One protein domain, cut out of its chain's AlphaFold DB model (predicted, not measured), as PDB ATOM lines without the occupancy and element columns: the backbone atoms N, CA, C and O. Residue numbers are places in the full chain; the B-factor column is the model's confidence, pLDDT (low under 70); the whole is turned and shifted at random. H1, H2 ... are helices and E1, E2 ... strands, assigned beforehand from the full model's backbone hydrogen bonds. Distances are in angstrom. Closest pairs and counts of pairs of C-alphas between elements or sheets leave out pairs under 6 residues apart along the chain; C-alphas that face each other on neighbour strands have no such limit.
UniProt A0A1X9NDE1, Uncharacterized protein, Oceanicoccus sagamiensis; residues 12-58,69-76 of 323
ATOM      1  N   VAL A  12     192.463 195.091 359.592       70.62
ATOM      2  CA  VAL A  12     193.787 195.488 359.110       70.62
ATOM      3  C   VAL A  12     194.625 194.224 358.946       70.62
ATOM      4  O   VAL A  12     194.607 193.340 359.799       70.62
ATOM      5  N   HIS A  13     195.358 194.094 357.846       66.88
ATOM      6  CA  HIS A  13     196.297 192.989 357.672       66.88
ATOM      7  C   HIS A  13     197.623 193.470 357.081       66.88
ATOM      8  O   HIS A  13     197.615 194.271 356.142       66.88
ATOM      9  N   PRO A  14     198.764 192.990 357.602       72.00
ATOM     10  CA  PRO A  14     200.063 193.261 357.007       72.00
ATOM     11  C   PRO A  14     200.240 192.455 355.713       72.00
ATOM     12  O   PRO A  14     199.782 191.320 355.594       72.00
ATOM     13  N   CYS A  15     200.899 193.047 354.723       64.19
ATOM     14  CA  CYS A  15     201.218 192.441 353.434       64.19
ATOM     15  C   CYS A  15     202.486 193.086 352.851       64.19
ATOM     16  O   CYS A  15     202.883 194.172 353.257       64.19
ATOM     17  N   VAL A  16     203.109 192.449 351.859       73.38
ATOM     18  CA  VAL A  16     204.194 193.052 351.073       73.38
ATOM     19  C   VAL A  16     203.680 193.325 349.665       73.38
ATOM     20  O   VAL A  16     203.383 192.394 348.915       73.38
ATOM     21  N   ILE A  17     203.585 194.600 349.285       70.56
ATOM     22  CA  ILE A  17     203.148 195.021 347.949       70.56
ATOM     23  C   ILE A  17     204.348 195.637 347.234       70.56
ATOM     24  O   ILE A  17     204.912 196.624 347.690       70.56
ATOM     25  N   LYS A  18     204.766 195.035 346.110       74.44
ATOM     26  CA  LYS A  18     205.936 195.473 345.317       74.44
ATOM     27  C   LYS A  18     207.230 195.628 346.140       74.44
ATOM     28  O   LYS A  18     208.028 196.519 345.879       74.44
ATOM     29  N   GLY A  19     207.441 194.749 347.123       68.88
ATOM     30  CA  GLY A  19     208.631 194.767 347.983       68.88
ATOM     31  C   GLY A  19     208.577 195.772 349.139       68.88
ATOM     32  O   GLY A  19     209.554 195.876 349.869       68.88
ATOM     33  N   GLN A  20     207.456 196.475 349.329       72.88
ATOM     34  CA  GLN A  20     207.244 197.397 350.442       72.88
ATOM     35  C   GLN A  20     206.271 196.803 351.467       72.88
ATOM     36  O   GLN A  20     205.185 196.329 351.111       72.88
ATOM     37  N   GLU A  21     206.645 196.850 352.745       74.25
ATOM     38  CA  GLU A  21     205.771 196.461 353.850       74.25
ATOM     39  C   GLU A  21     204.569 197.412 353.916       74.25
ATOM     40  O   GLU A  21     204.704 198.636 353.970       74.25
ATOM     41  N   THR A  22     203.374 196.839 353.820       79.00
ATOM     42  CA  THR A  22     202.118 197.558 353.619       79.00
ATOM     43  C   THR A  22     201.049 197.029 354.566       79.00
ATOM     44  O   THR A  22     200.788 195.829 354.614       79.00
ATOM     45  N   LEU A  23     200.377 197.925 355.276       79.69
ATOM     46  CA  LEU A  23     199.160 197.637 356.023       79.69
ATOM     47  C   LEU A  23     197.957 197.853 355.104       79.69
ATOM     48  O   LEU A  23     197.787 198.927 354.523       79.69
ATOM     49  N   VAL A  24     197.123 196.826 354.962       81.69
ATOM     50  CA  VAL A  24     195.900 196.884 354.159       81.69
ATOM     51  C   VAL A  24     194.690 196.926 355.079       81.69
ATOM     52  O   VAL A  24     194.516 196.031 355.906       81.69
ATOM     53  N   HIS A  25     193.846 197.944 354.923       81.06
ATOM     54  CA  HIS A  25     192.659 198.157 355.753       81.06
ATOM     55  C   HIS A  25     191.352 198.036 354.959       81.06
ATOM     56  O   HIS A  25     191.357 198.141 353.734       81.06
ATOM     57  N   ALA A  26     190.220 197.845 355.642       77.31
ATOM     58  CA  ALA A  26     188.905 197.804 354.994       77.31
ATOM     59  C   ALA A  26     188.621 199.088 354.182       77.31
ATOM     60  O   ALA A  26     188.946 200.191 354.628       77.31
ATOM     61  N   HIS A  27     188.017 198.948 352.997       78.50
ATOM     62  CA  HIS A  27     187.772 200.062 352.069       78.50
ATOM     63  C   HIS A  27     186.976 201.212 352.703       78.50
ATOM     64  O   HIS A  27     187.229 202.386 352.442       78.50
ATOM     65  N   ASP A  28     186.008 200.869 353.545       76.81
ATOM     66  CA  ASP A  28     185.090 201.786 354.212       76.81
ATOM     67  C   ASP A  28     185.635 202.349 355.535       76.81
ATOM     68  O   ASP A  28     184.983 203.198 356.138       76.81
ATOM     69  N   LEU A  29     186.821 201.923 355.991       78.50
ATOM     70  CA  LEU A  29     187.335 202.228 357.333       78.50
ATOM     71  C   LEU A  29     187.408 203.730 357.625       78.50
ATOM     72  O   LEU A  29     187.007 204.161 358.699       78.50
ATOM     73  N   ALA A  30     187.869 204.532 356.664       81.50
ATOM     74  CA  ALA A  30     187.993 205.979 356.837       81.50
ATOM     75  C   ALA A  30     186.637 206.685 357.034       81.50
ATOM     76  O   ALA A  30     186.584 207.751 357.639       81.50
ATOM     77  N   LEU A  31     185.553 206.096 356.518       77.81
ATOM     78  CA  LEU A  31     184.190 206.615 356.653       77.81
ATOM     79  C   LEU A  31     183.491 206.044 357.888       77.81
ATOM     80  O   LEU A  31     182.765 206.764 358.567       77.81
ATOM     81  N   ARG A  32     183.706 204.755 358.173       80.69
ATOM     82  CA  ARG A  32     183.080 204.039 359.288       80.69
ATOM     83  C   ARG A  32     183.681 204.418 360.639       80.69
ATOM     84  O   ARG A  32     182.942 204.521 361.611       80.69
ATOM     85  N   ASP A  33     184.996 204.622 360.698       73.12
ATOM     86  CA  ASP A  33     185.726 204.939 361.928       73.12
ATOM     87  C   ASP A  33     186.929 205.868 361.638       73.12
ATOM     88  O   ASP A  33     188.080 205.424 361.532       73.12
ATOM     89  N   PRO A  34     186.682 207.184 361.472       81.75
ATOM     90  CA  PRO A  34     187.726 208.147 361.123       81.75
ATOM     91  C   PRO A  34     188.780 208.317 362.225       81.75
ATOM     92  O   PRO A  34     189.932 208.638 361.923       81.75
ATOM     93  N   ALA A  35     188.412 208.085 363.490       71.81
ATOM     94  CA  ALA A  35     189.333 208.162 364.620       71.81
ATOM     95  C   ALA A  35     190.352 207.017 364.572       71.81
ATOM     96  O   ALA A  35     191.557 207.251 364.664       71.81
ATOM     97  N   PHE A  36     189.880 205.790 364.348       73.44
ATOM     98  CA  PHE A  36     190.747 204.629 364.171       73.44
ATOM     99  C   PHE A  36     191.624 204.744 362.919       73.44
ATOM    100  O   PHE A  36     192.816 204.436 362.956       73.44
ATOM    101  N   TYR A  37     191.060 205.238 361.812       81.00
ATOM    102  CA  TYR A  37     191.820 205.458 360.585       81.00
ATOM    103  C   TYR A  37     192.990 206.432 360.790       81.00
ATOM    104  O   TYR A  37     194.087 206.166 360.301       81.00
ATOM    105  N   GLN A  38     192.799 207.515 361.553       80.69
ATOM    106  CA  GLN A  38     193.884 208.449 361.879       80.69
ATOM    107  C   GLN A  38     195.017 207.788 362.668       80.69
ATOM    108  O   GLN A  38     196.183 207.930 362.310       80.69
ATOM    109  N   GLN A  39     194.685 206.996 363.685       76.06
ATOM    110  CA  GLN A  39     195.694 206.293 364.481       76.06
ATOM    111  C   GLN A  39     196.484 205.278 363.649       76.06
ATOM    112  O   GLN A  39     197.701 205.158 363.785       76.06
ATOM    113  N   LEU A  40     195.805 204.571 362.743       79.25
ATOM    114  CA  LEU A  40     196.455 203.648 361.819       79.25
ATOM    115  C   LEU A  40     197.422 204.381 360.873       79.25
ATOM    116  O   LEU A  40     198.490 203.860 360.546       79.25
ATOM    117  N   LEU A  41     197.068 205.600 360.470       84.75
ATOM    118  CA  LEU A  41     197.886 206.465 359.623       84.75
ATOM    119  C   LEU A  41     199.136 206.962 360.366       84.75
ATOM    120  O   LEU A  41     200.239 206.907 359.818       84.75
ATOM    121  N   GLU A  42     198.990 207.368 361.627       78.88
ATOM    122  CA  GLU A  42     200.110 207.735 362.503       78.88
ATOM    123  C   GLU A  42     201.055 206.553 362.750       78.88
ATOM    124  O   GLU A  42     202.271 206.691 362.602       78.88
ATOM    125  N   TYR A  43     200.506 205.370 363.040       76.94
ATOM    126  CA  TYR A  43     201.281 204.147 363.243       76.94
ATOM    127  C   TYR A  43     202.062 203.742 361.988       76.94
ATOM    128  O   TYR A  43     203.258 203.441 362.068       76.94
ATOM    129  N   ALA A  44     201.410 203.764 360.820       82.00
ATOM    130  CA  ALA A  44     202.054 203.447 359.550       82.00
ATOM    131  C   ALA A  44     203.206 204.420 359.258       82.00
ATOM    132  O   ALA A  44     204.297 203.996 358.875       82.00
ATOM    133  N   LYS A  45     203.001 205.714 359.531       82.12
ATOM    134  CA  LYS A  45     204.028 206.747 359.368       82.12
ATOM    135  C   LYS A  45     205.210 206.555 360.322       82.12
ATOM    136  O   LYS A  45     206.349 206.699 359.887       82.12
ATOM    137  N   ALA A  46     204.953 206.223 361.586       75.88
ATOM    138  CA  ALA A  46     205.994 206.014 362.593       75.88
ATOM    139  C   ALA A  46     206.878 204.789 362.299       75.88
ATOM    140  O   ALA A  46     208.058 204.795 362.635       75.88
ATOM    141  N   ASN A  47     206.322 203.761 361.653       72.44
ATOM    142  CA  ASN A  47     207.003 202.488 361.393       72.44
ATOM    143  C   ASN A  47     207.370 202.277 359.914       72.44
ATOM    144  O   ASN A  47     207.739 201.174 359.526       72.44
ATOM    145  N   HIS A  48     207.273 203.320 359.086       85.19
ATOM    146  CA  HIS A  48     207.590 203.278 357.654       85.19
ATOM    147  C   HIS A  48     206.773 202.261 356.828       85.19
ATOM    148  O   HIS A  48     207.206 201.841 355.752       85.19
ATOM    149  N   TYR A  49     205.561 201.921 357.274       82.19
ATOM    150  CA  TYR A  49     204.629 201.105 356.497       82.19
ATOM    151  C   TYR A  49     203.873 201.953 355.470       82.19
ATOM    152  O   TYR A  49     203.445 203.074 355.752       82.19
ATOM    153  N   ALA A  50     203.630 201.393 354.284       82.81
ATOM    154  CA  ALA A  50     202.599 201.927 353.397       82.81
ATOM    155  C   ALA A  50     201.209 201.583 353.956       82.81
ATOM    156  O   ALA A  50     201.008 200.487 354.470       82.81
ATOM    157  N   LEU A  51     200.236 202.485 353.834       84.25
ATOM    158  CA  LEU A  51     198.848 202.232 354.228       84.25
ATOM    159  C   LEU A  51     197.950 202.274 352.987       84.25
ATOM    160  O   LEU A  51     197.958 203.265 352.258       84.25
ATOM    161  N   VAL A  52     197.210 201.194 352.721       85.62
ATOM    162  CA  VAL A  52     196.394 201.055 351.503       85.62
ATOM    163  C   VAL A  52     195.009 200.488 351.828       85.62
ATOM    164  O   VAL A  52     194.878 199.519 352.569       85.62
ATOM    165  N   ALA A  53     193.965 201.062 351.231       82.94
ATOM    166  CA  ALA A  53     192.609 200.526 351.313       82.94
ATOM    167  C   ALA A  53     192.461 199.250 350.469       82.94
ATOM    168  O   ALA A  53     192.975 199.176 349.349       82.94
ATOM    169  N   ASP A  54     191.727 198.263 350.976       77.56
ATOM    170  CA  ASP A  54     191.373 197.060 350.228       77.56
ATOM    171  C   ASP A  54     190.535 197.434 348.996       77.56
ATOM    172  O   ASP A  54     189.520 198.118 349.105       77.56
ATOM    173  N   ARG A  55     190.979 197.018 347.808       71.12
ATOM    174  CA  ARG A  55     190.332 197.341 346.522       71.12
ATOM    175  C   ARG A  55     189.497 196.189 345.965       71.12
ATOM    176  O   ARG A  55     189.023 196.282 344.837       71.12
ATOM    177  N   ARG A  56     189.350 195.090 346.711       64.31
ATOM    178  CA  ARG A  56     188.567 193.928 346.278       64.31
ATOM    179  C   ARG A  56     187.077 194.255 346.340       64.31
ATOM    180  O   ARG A  56     186.548 194.552 347.407       64.31
ATOM    181  N   THR A  57     186.400 194.166 345.203       55.41
ATOM    182  CA  THR A  57     184.935 194.165 345.111       55.41
ATOM    183  C   THR A  57     184.454 192.753 344.770       55.41
ATOM    184  O   THR A  57     185.218 191.961 344.216       55.41
ATOM    185  N   GLN A  58     183.198 192.416 345.097       48.12
ATOM    186  CA  GLN A  58     182.603 191.110 344.749       48.12
ATOM    187  C   GLN A  58     182.725 190.786 343.248       48.12
ATOM    188  O   GLN A  58     182.880 189.623 342.891       48.12
ATOM    189  N   ALA A  69     199.251 181.435 350.816       33.25
ATOM    190  CA  ALA A  69     197.966 181.284 351.501       33.25
ATOM    191  C   ALA A  69     198.011 181.337 353.048       33.25
ATOM    192  O   ALA A  69     197.199 180.693 353.697       33.25
ATOM    193  N   TRP A  70     198.950 182.063 353.653       36.47
ATOM    194  CA  TRP A  70     199.168 182.079 355.101       36.47
ATOM    195  C   TRP A  70     199.511 183.494 355.571       36.47
ATOM    196  O   TRP A  70     200.683 183.813 355.731       36.47
ATOM    197  N   LEU A  71     198.508 184.353 355.773       36.41
ATOM    198  CA  LEU A  71     198.655 185.552 356.606       36.41
ATOM    199  C   LEU A  71     197.345 185.815 357.372       36.41
ATOM    200  O   LEU A  71     196.289 185.885 356.735       36.41
ATOM    201  N   PRO A  72     197.395 185.948 358.710       40.84
ATOM    202  CA  PRO A  72     196.221 186.200 359.531       40.84
ATOM    203  C   PRO A  72     195.757 187.654 359.401       40.84
ATOM    204  O   PRO A  72     196.546 188.600 359.363       40.84
ATOM    205  N   VAL A  73     194.441 187.816 359.332       40.91
ATOM    206  CA  VAL A  73     193.746 189.098 359.433       40.91
ATOM    207  C   VAL A  73     193.766 189.526 360.904       40.91
ATOM    208  O   VAL A  73     193.312 188.770 361.758       40.91
ATOM    209  N   ILE A  74     194.289 190.716 361.214       44.12
ATOM    210  CA  ILE A  74     194.315 191.255 362.580       44.12
ATOM    211  C   ILE A  74     193.023 192.056 362.797       44.12
ATOM    212  O   ILE A  74     192.738 193.021 362.083       44.12
ATOM    213  N   VAL A  75     192.224 191.649 363.784       39.84
ATOM    214  CA  VAL A  75     191.059 192.401 364.272       39.84
ATOM    215  C   VAL A  75     191.519 193.245 365.456       39.84
ATOM    216  O   VAL A  75     191.858 192.708 366.506       39.84
ATOM    217  N   LEU A  76     191.572 194.567 365.279       37.56
ATOM    218  CA  LEU A  76     192.120 195.510 366.260       37.56
ATOM    219  C   LEU A  76     191.024 196.441 366.803       37.56
ATOM    220  O   LEU A  76     191.118 197.656 366.669       37.56
TER     221      LEU A  76
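What this domain is: This is residues 12 to 58 and 69 to 76 of the 323 residues of an uncharacterized protein of Oceanicoccus sagamiensis (UniProt A0A1X9NDE1). A small twisted sheet, hairpin E1 and E2 with E3 beside E2, has helix H2 along one face, making two layers; short H1 leads into H2. The printed part has 55 residues, with two named helices and three named strands in the order E1, E2, H1, H2, E3 along the chain; the sheet's order is E1, E2, E3, mixed, and the class is mixed, helices and strands. It is compact, radius of gyration of the C-alphas 11.2 A, spanning 32 by 29 by 18 A.

Where its parts are: E1, residues 12 to 17, begins at C-alpha 12 (193.787, 195.488, 359.110) and spans 14.6 A; E2, 20 to 25, 15.5 A; H1, 29 to 32, 5.0 A; H2, 34 to 46, 18.5 A; E3, 50 to 53, 10.3 A, ending at C-alpha 53 (192.609, 200.526, 351.313).

How they stand to each other: Hairpin E1 and E2 is antiparallel, 148 degrees; N 15 and O 22, 2.8 A, are within hydrogen-bond range. E2 and E3 are parallel, 33 degrees, with N 23 and O 50 at 2.8 A. E2, H1 H2, E3 form a strand-helix-strand unit, parallel strands joined through helices, its crossover right-handed. H2 is on the sheet, height 9.5 A, over E2 and E3; its closest C-alphas to E3 are Ala 44 and Leu 51, 6.3 A. H1, not on the sheet, only just touches H2, with 3 pairs of C-alphas within 8 A, only at the corner, by H2's residues 36 to 37 alone; closest C-alphas are Ala 30 and Tyr 37, 5.4 A. Every O i to N i+4 pair in H2 is within hydrogen-bond range; H1 is too short for one.

The domain as a whole: Residues 59 to 68 are cut out, with C-alphas 58 and 69 19.4 A apart. The four links between named elements are tight. The model's pLDDT is under 70 at residues 13, 15, 19, 56 to 58 and 69 to 76.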